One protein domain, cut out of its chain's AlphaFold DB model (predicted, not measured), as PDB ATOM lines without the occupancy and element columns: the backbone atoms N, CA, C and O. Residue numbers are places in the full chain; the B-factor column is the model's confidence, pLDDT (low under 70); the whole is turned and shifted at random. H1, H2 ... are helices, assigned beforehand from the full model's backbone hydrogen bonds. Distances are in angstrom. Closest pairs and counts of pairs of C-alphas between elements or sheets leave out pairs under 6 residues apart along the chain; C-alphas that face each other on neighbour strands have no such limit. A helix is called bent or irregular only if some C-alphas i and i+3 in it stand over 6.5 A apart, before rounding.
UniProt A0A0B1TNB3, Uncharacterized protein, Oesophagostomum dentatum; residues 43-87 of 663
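Overview. This is residues 43 to 87 of the 663 residues of an uncharacterized protein of Oesophagostomum dentatum (UniProt A0A0B1TNB3). The domain is a helical hairpin with very unequal arms: a short helix, H1, runs one way, the chain turns through a tight link, and a long helix, H2, folds back beside it and runs on far past it. The far part of H2, residues 72 to 86, sticks out as a single helix and makes much of the length. The printed part has 45 residues with two named helices, H1 then H2, and no named strand; the class is all helix. The whole is a rod, only just extended and close to loose, with a radius of gyration of the C-alphas of 14.2 A and spans of 46 by 19 by 6 A.

Along the chain. H1 is residues 44 to 54, from C-alpha 44 at (-24.063, 4.293, -25.441) to C-alpha 54 at (-29.047, -1.876, -12.289), 15.4 A. After residues 55 to 57 comes H2, residues 58 to 86, 42.4 A from its first C-alpha to its last, which is at (-11.096, 21.396, -43.125). Neither helix is bent.

Arrangement. H1 and H2 form a helical hairpin, joined by a tight link of 3 residues. They touch, with 6 pairs of C-alphas within 8 A, and H2 does so with residues 60 to 68 alone. The closest C-alphas are those of Lys 52 and Glu 61, 5.8 A apart. Their lines stand at a shallow tilt of 5 degrees, and they run opposite ways. In both H1 and H2 every O i to N i+4 pair is within hydrogen-bond range.

Size, cuts and confidence. The two C-alphas farthest apart are those of Lys 56 and Thr 87, 46.4 A. Residues 54 to 59 stand free, and so do residues 72 to 87, of which 72 to 86 belong to H2. The printed part has no cut. The mean pLDDT of the printed part is 88.2, and residues 84 to 87 are under 70.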
ATOM      1  N   SER A  43     -27.429   1.591 -27.796       95.00
ATOM      2  CA  SER A  43     -26.659   2.840 -27.896       95.00
ATOM      3  C   SER A  43     -25.934   3.164 -26.586       95.00
ATOM      4  O   SER A  43     -26.386   2.805 -25.500       95.00
ATOM      5  N   THR A  44     -24.833   3.920 -26.644       92.88
ATOM      6  CA  THR A  44     -24.063   4.293 -25.441       92.88
ATOM      7  C   THR A  44     -24.917   5.007 -24.382       92.88
ATOM      8  O   THR A  44     -24.666   4.852 -23.190       92.88
ATOM      9  N   ALA A  45     -25.939   5.766 -24.794       93.06
ATOM     10  CA  ALA A  45     -26.852   6.453 -23.881       93.06
ATOM     11  C   ALA A  45     -27.807   5.477 -23.168       93.06
ATOM     12  O   ALA A  45     -27.999   5.579 -21.957       93.06
ATOM     13  N   GLU A  46     -28.361   4.508 -23.900       95.38
ATOM     14  CA  GLU A  46     -29.207   3.446 -23.344       95.38
ATOM     15  C   GLU A  46     -28.394   2.497 -22.461       95.38
ATOM     16  O   GLU A  46     -28.831   2.169 -21.364       95.38
ATOM     17  N   LEU A  47     -27.168   2.145 -22.860       95.69
ATOM     18  CA  LEU A  47     -26.262   1.325 -22.057       95.69
ATOM     19  C   LEU A  47     -25.945   2.009 -20.715       95.69
ATOM     20  O   LEU A  47     -26.067   1.394 -19.658       95.69
ATOM     21  N   ILE A  48     -25.615   3.307 -20.734       95.00
ATOM     22  CA  ILE A  48     -25.404   4.105 -19.514       95.00
ATOM     23  C   ILE A  48     -26.677   4.149 -18.653       95.00
ATOM     24  O   ILE A  48     -26.579   4.060 -17.428       95.00
ATOM     25  N   LYS A  49     -27.863   4.246 -19.270       95.88
ATOM     26  CA  LYS A  49     -29.151   4.200 -18.565       95.88
ATOM     27  C   LYS A  49     -29.370   2.841 -17.884       95.88
ATOM     28  O   LYS A  49     -29.604   2.819 -16.679       95.88
ATOM     29  N   CYS A  50     -29.202   1.725 -18.592       94.75
ATOM     30  CA  CYS A  50     -29.355   0.383 -18.025       94.75
ATOM     31  C   CYS A  50     -28.360   0.122 -16.882       94.75
ATOM     32  O   CYS A  50     -28.745  -0.398 -15.836       94.75
ATOM     33  N   VAL A  51     -27.091   0.534 -17.018       94.69
ATOM     34  CA  VAL A  51     -26.107   0.365 -15.932       94.69
ATOM     35  C   VAL A  51     -26.451   1.245 -14.718       94.69
ATOM     36  O   VAL A  51     -26.230   0.793 -13.593       94.69
ATOM     37  N   LYS A  52     -27.049   2.439 -14.902       95.12
ATOM     38  CA  LYS A  52     -27.621   3.235 -13.794       95.12
ATOM     39  C   LYS A  52     -28.794   2.525 -13.113       95.12
ATOM     40  O   LYS A  52     -28.820   2.463 -11.890       95.12
ATOM     41  N   GLU A  53     -29.741   1.989 -13.881       95.25
ATOM     42  CA  GLU A  53     -30.941   1.319 -13.352       95.25
ATOM     43  C   GLU A  53     -30.594   0.037 -12.568       95.25
ATOM     44  O   GLU A  53     -31.214  -0.250 -11.543       95.25
ATOM     45  N   LEU A  54     -29.547  -0.684 -12.983       94.94
ATOM     46  CA  LEU A  54     -29.047  -1.876 -12.289       94.94
ATOM     47  C   LEU A  54     -28.175  -1.556 -11.052       94.94
ATOM     48  O   LEU A  54     -28.189  -2.312 -10.078       94.94
ATOM     49  N   ASN A  55     -27.414  -0.452 -11.042       95.00
ATOM     50  CA  ASN A  55     -26.456  -0.155  -9.967       95.00
ATOM     51  C   ASN A  55     -26.987   0.828  -8.917       95.00
ATOM     52  O   ASN A  55     -26.746   2.031  -8.981       95.00
ATOM     53  N   LYS A  56     -27.533   0.287  -7.823       94.81
ATOM     54  CA  LYS A  56     -27.966   1.041  -6.623       94.81
ATOM     55  C   LYS A  56     -26.828   1.717  -5.818       94.81
ATOM     56  O   LYS A  56     -27.048   2.141  -4.687       94.81
ATOM     57  N   LYS A  57     -25.598   1.799  -6.347       96.44
ATOM     58  CA  LYS A  57     -24.429   2.410  -5.683       96.44
ATOM     59  C   LYS A  57     -24.225   3.848  -6.194       96.44
ATOM     60  O   LYS A  57     -23.847   4.003  -7.356       96.44
ATOM     61  N   PRO A  58     -24.357   4.898  -5.358       94.31
ATOM     62  CA  PRO A  58     -24.324   6.293  -5.823       94.31
ATOM     63  C   PRO A  58     -22.989   6.701  -6.466       94.31
ATOM     64  O   PRO A  58     -22.966   7.525  -7.377       94.31
ATOM     65  N   ILE A  59     -21.875   6.081  -6.059       96.62
ATOM     66  CA  ILE A  59     -20.550   6.296  -6.667       96.62
ATOM     67  C   ILE A  59     -20.545   5.878  -8.148       96.62
ATOM     68  O   ILE A  59     -20.004   6.594  -8.988       96.62
ATOM     69  N   ILE A  60     -21.190   4.756  -8.492       94.81
ATOM     70  CA  ILE A  60     -21.273   4.280  -9.882       94.81
ATOM     71  C   ILE A  60     -22.130   5.242 -10.711       94.81
ATOM     72  O   ILE A  60     -21.760   5.581 -11.834       94.81
ATOM     73  N   GLU A  61     -23.220   5.765 -10.145       95.38
ATOM     74  CA  GLU A  61     -24.047   6.760 -10.831       95.38
ATOM     75  C   GLU A  61     -23.282   8.067 -11.115       95.38
ATOM     76  O   GLU A  61     -23.381   8.626 -12.213       95.38
ATOM     77  N   GLN A  62     -22.468   8.533 -10.160       96.19
ATOM     78  CA  GLN A  62     -21.585   9.689 -10.340       96.19
ATOM     79  C   GLN A  62     -20.534   9.433 -11.431       96.19
ATOM     80  O   GLN A  62     -20.361  10.274 -12.317       96.19
ATOM     81  N   MET A  63     -19.888   8.260 -11.430       96.12
ATOM     82  CA  MET A  63     -18.919   7.869 -12.462       96.12
ATOM     83  C   MET A  63     -19.557   7.814 -13.857       96.12
ATOM     84  O   MET A  63     -19.029   8.418 -14.788       96.12
ATOM     85  N   LEU A  64     -20.722   7.176 -14.006       96.31
ATOM     86  CA  LEU A  64     -21.466   7.119 -15.273       96.31
ATOM     87  C   LEU A  64     -21.869   8.513 -15.771       96.31
ATOM     88  O   LEU A  64     -21.759   8.807 -16.960       96.31
ATOM     89  N   THR A  65     -22.288   9.395 -14.863       95.06
ATOM     90  CA  THR A  65     -22.658  10.781 -15.196       95.06
ATOM     91  C   THR A  65     -21.436  11.597 -15.643       95.06
ATOM     92  O   THR A  65     -21.527  12.379 -16.593       95.06
ATOM     93  N   ALA A  66     -20.273  11.383 -15.020       96.00
ATOM     94  CA  ALA A  66     -19.010  11.987 -15.441       96.00
ATOM     95  C   ALA A  66     -18.536  11.452 -16.807       96.00
ATOM     96  O   ALA A  66     -18.123  12.244 -17.655       96.00
ATOM     97  N   VAL A  67     -18.651  10.141 -17.052       95.62
ATOM     98  CA  VAL A  67     -18.320   9.503 -18.340       95.62
ATOM     99  C   VAL A  67     -19.217  10.025 -19.462       95.62
ATOM    100  O   VAL A  67     -18.694  10.465 -20.482       95.62
ATOM    101  N   ALA A  68     -20.539  10.077 -19.265       95.69
ATOM    102  CA  ALA A  68     -21.474  10.635 -20.247       95.69
ATOM    103  C   ALA A  68     -21.110  12.085 -20.617       95.69
ATOM    104  O   ALA A  68     -20.979  12.428 -21.795       95.69
ATOM    105  N   LYS A  69     -20.866  12.931 -19.606       93.62
ATOM    106  CA  LYS A  69     -20.450  14.328 -19.804       93.62
ATOM    107  C   LYS A  69     -19.108  14.437 -20.539       93.62
ATOM    108  O   LYS A  69     -18.960  15.317 -21.385       93.62
ATOM    109  N   LYS A  70     -18.149  13.554 -20.238       94.94
ATOM    110  CA  LYS A  70     -16.841  13.531 -20.900       94.94
ATOM    111  C   LYS A  70     -16.951  13.106 -22.366       94.94
ATOM    112  O   LYS A  70     -16.441  13.825 -23.213       94.94
ATOM    113  N   ILE A  71     -17.680  12.031 -22.680       93.62
ATOM    114  CA  ILE A  71     -17.892  11.567 -24.064       93.62
ATOM    115  C   ILE A  71     -18.486  12.688 -24.929       93.62
ATOM    116  O   ILE A  71     -17.977  12.958 -26.015       93.62
ATOM    117  N   HIS A  72     -19.507  13.400 -24.437       86.12
ATOM    118  CA  HIS A  72     -20.076  14.539 -25.166       86.12
ATOM    119  C   HIS A  72     -19.082  15.696 -25.369       86.12
ATOM    120  O   HIS A  72     -19.134  16.352 -26.408       86.12
ATOM    121  N   SER A  73     -18.177  15.943 -24.415       87.69
ATOM    122  CA  SER A  73     -17.133  16.969 -24.545       87.69
ATOM    123  C   SER A  73     -16.060  16.561 -25.556       87.69
ATOM    124  O   SER A  73     -15.781  17.315 -26.485       87.69
ATOM    125  N   ASP A  74     -15.499  15.359 -25.413       87.81
ATOM    126  CA  ASP A  74     -14.398  14.857 -26.238       87.81
ATOM    127  C   ASP A  74     -14.828  14.737 -27.715       87.81
ATOM    128  O   ASP A  74     -14.112  15.183 -28.614       87.81
ATOM    129  N   VAL A  75     -16.046  14.239 -27.976       87.88
ATOM    130  CA  VAL A  75     -16.626  14.168 -29.331       87.88
ATOM    131  C   VAL A  75     -16.884  15.564 -29.912       87.88
ATOM    132  O   VAL A  75     -16.604  15.797 -31.089       87.88
ATOM    133  N   ALA A  76     -17.372  16.521 -29.114       81.25
ATOM    134  CA  ALA A  76     -17.557  17.897 -29.579       81.25
ATOM    135  C   ALA A  76     -16.217  18.581 -29.916       81.25
ATOM    136  O   ALA A  76     -16.143  19.344 -30.886       81.25
ATOM    137  N   ASP A  77     -15.149  18.284 -29.170       80.06
ATOM    138  CA  ASP A  77     -13.812  18.814 -29.431       80.06
ATOM    139  C   ASP A  77     -13.102  18.145 -30.622       80.06
ATOM    140  O   ASP A  77     -12.408  18.860 -31.356       80.06
ATOM    141  N   GLU A  78     -13.303  16.841 -30.887       82.31
ATOM    142  CA  GLU A  78     -12.790  16.183 -32.108       82.31
ATOM    143  C   GLU A  78     -13.579  16.607 -33.359       82.31
ATOM    144  O   GLU A  78     -12.951  16.976 -34.351       82.31
ATOM    145  N   ILE A  79     -14.916  16.715 -33.311       77.62
ATOM    146  CA  ILE A  79     -15.707  17.337 -34.398       77.62
ATOM    147  C   ILE A  79     -15.242  18.782 -34.620       77.62
ATOM    148  O   ILE A  79     -15.050  19.230 -35.754       77.62
ATOM    149  N   GLY A  80     -14.986  19.520 -33.535       76.88
ATOM    150  CA  GLY A  80     -14.366  20.837 -33.592       76.88
ATOM    151  C   GLY A  80     -12.982  20.810 -34.250       76.88
ATOM    152  O   GLY A  80     -12.652  21.725 -35.000       76.88
ATOM    153  N   ALA A  81     -12.163  19.784 -34.006       71.31
ATOM    154  CA  ALA A  81     -10.836  19.622 -34.602       71.31
ATOM    155  C   ALA A  81     -10.906  19.283 -36.095       71.31
ATOM    156  O   ALA A  81     -10.143  19.848 -36.876       71.31
ATOM    157  N   GLU A  82     -11.849  18.437 -36.499       72.94
ATOM    158  CA  GLU A  82     -12.095  18.064 -37.890       72.94
ATOM    159  C   GLU A  82     -12.623  19.253 -38.711       72.94
ATOM    160  O   GLU A  82     -12.113  19.539 -39.797       72.94
ATOM    161  N   LYS A  83     -13.564  20.041 -38.168       72.50
ATOM    162  CA  LYS A  83     -13.989  21.300 -38.809       72.50
ATOM    163  C   LYS A  83     -12.851  22.326 -38.872       72.50
ATOM    164  O   LYS A  83     -12.714  23.028 -39.873       72.50
ATOM    165  N   ARG A  84     -11.983  22.390 -37.850       68.25
ATOM    166  CA  ARG A  84     -10.768  23.232 -37.867       68.25
ATOM    167  C   ARG A  84      -9.750  22.779 -38.925       68.25
ATOM    168  O   ARG A  84      -9.133  23.648 -39.527       68.25
ATOM    169  N   SER A  85      -9.581  21.479 -39.178       65.88
ATOM    170  CA  SER A  85      -8.621  20.970 -40.177       65.88
ATOM    171  C   SER A  85      -9.132  21.039 -41.622       65.88
ATOM    172  O   SER A  85      -8.321  21.064 -42.546       65.88
ATOM    173  N   ARG A  86     -10.455  21.119 -41.823       61.09
ATOM    174  CA  ARG A  86     -11.096  21.396 -43.125       61.09
ATOM    175  C   ARG A  86     -11.316  22.886 -43.415       61.09
ATOM    176  O   ARG A  86     -11.596  23.240 -44.556       61.09
ATOM    177  N   THR A  87     -11.186  23.751 -42.410       53.00
ATOM    178  CA  THR A  87     -11.328  25.206 -42.568       53.00
ATOM    179  C   THR A  87     -10.227  25.769 -43.472       53.00
ATOM    180  O   THR A  87      -9.044  25.534 -43.220       53.00
TER     181      THR A  87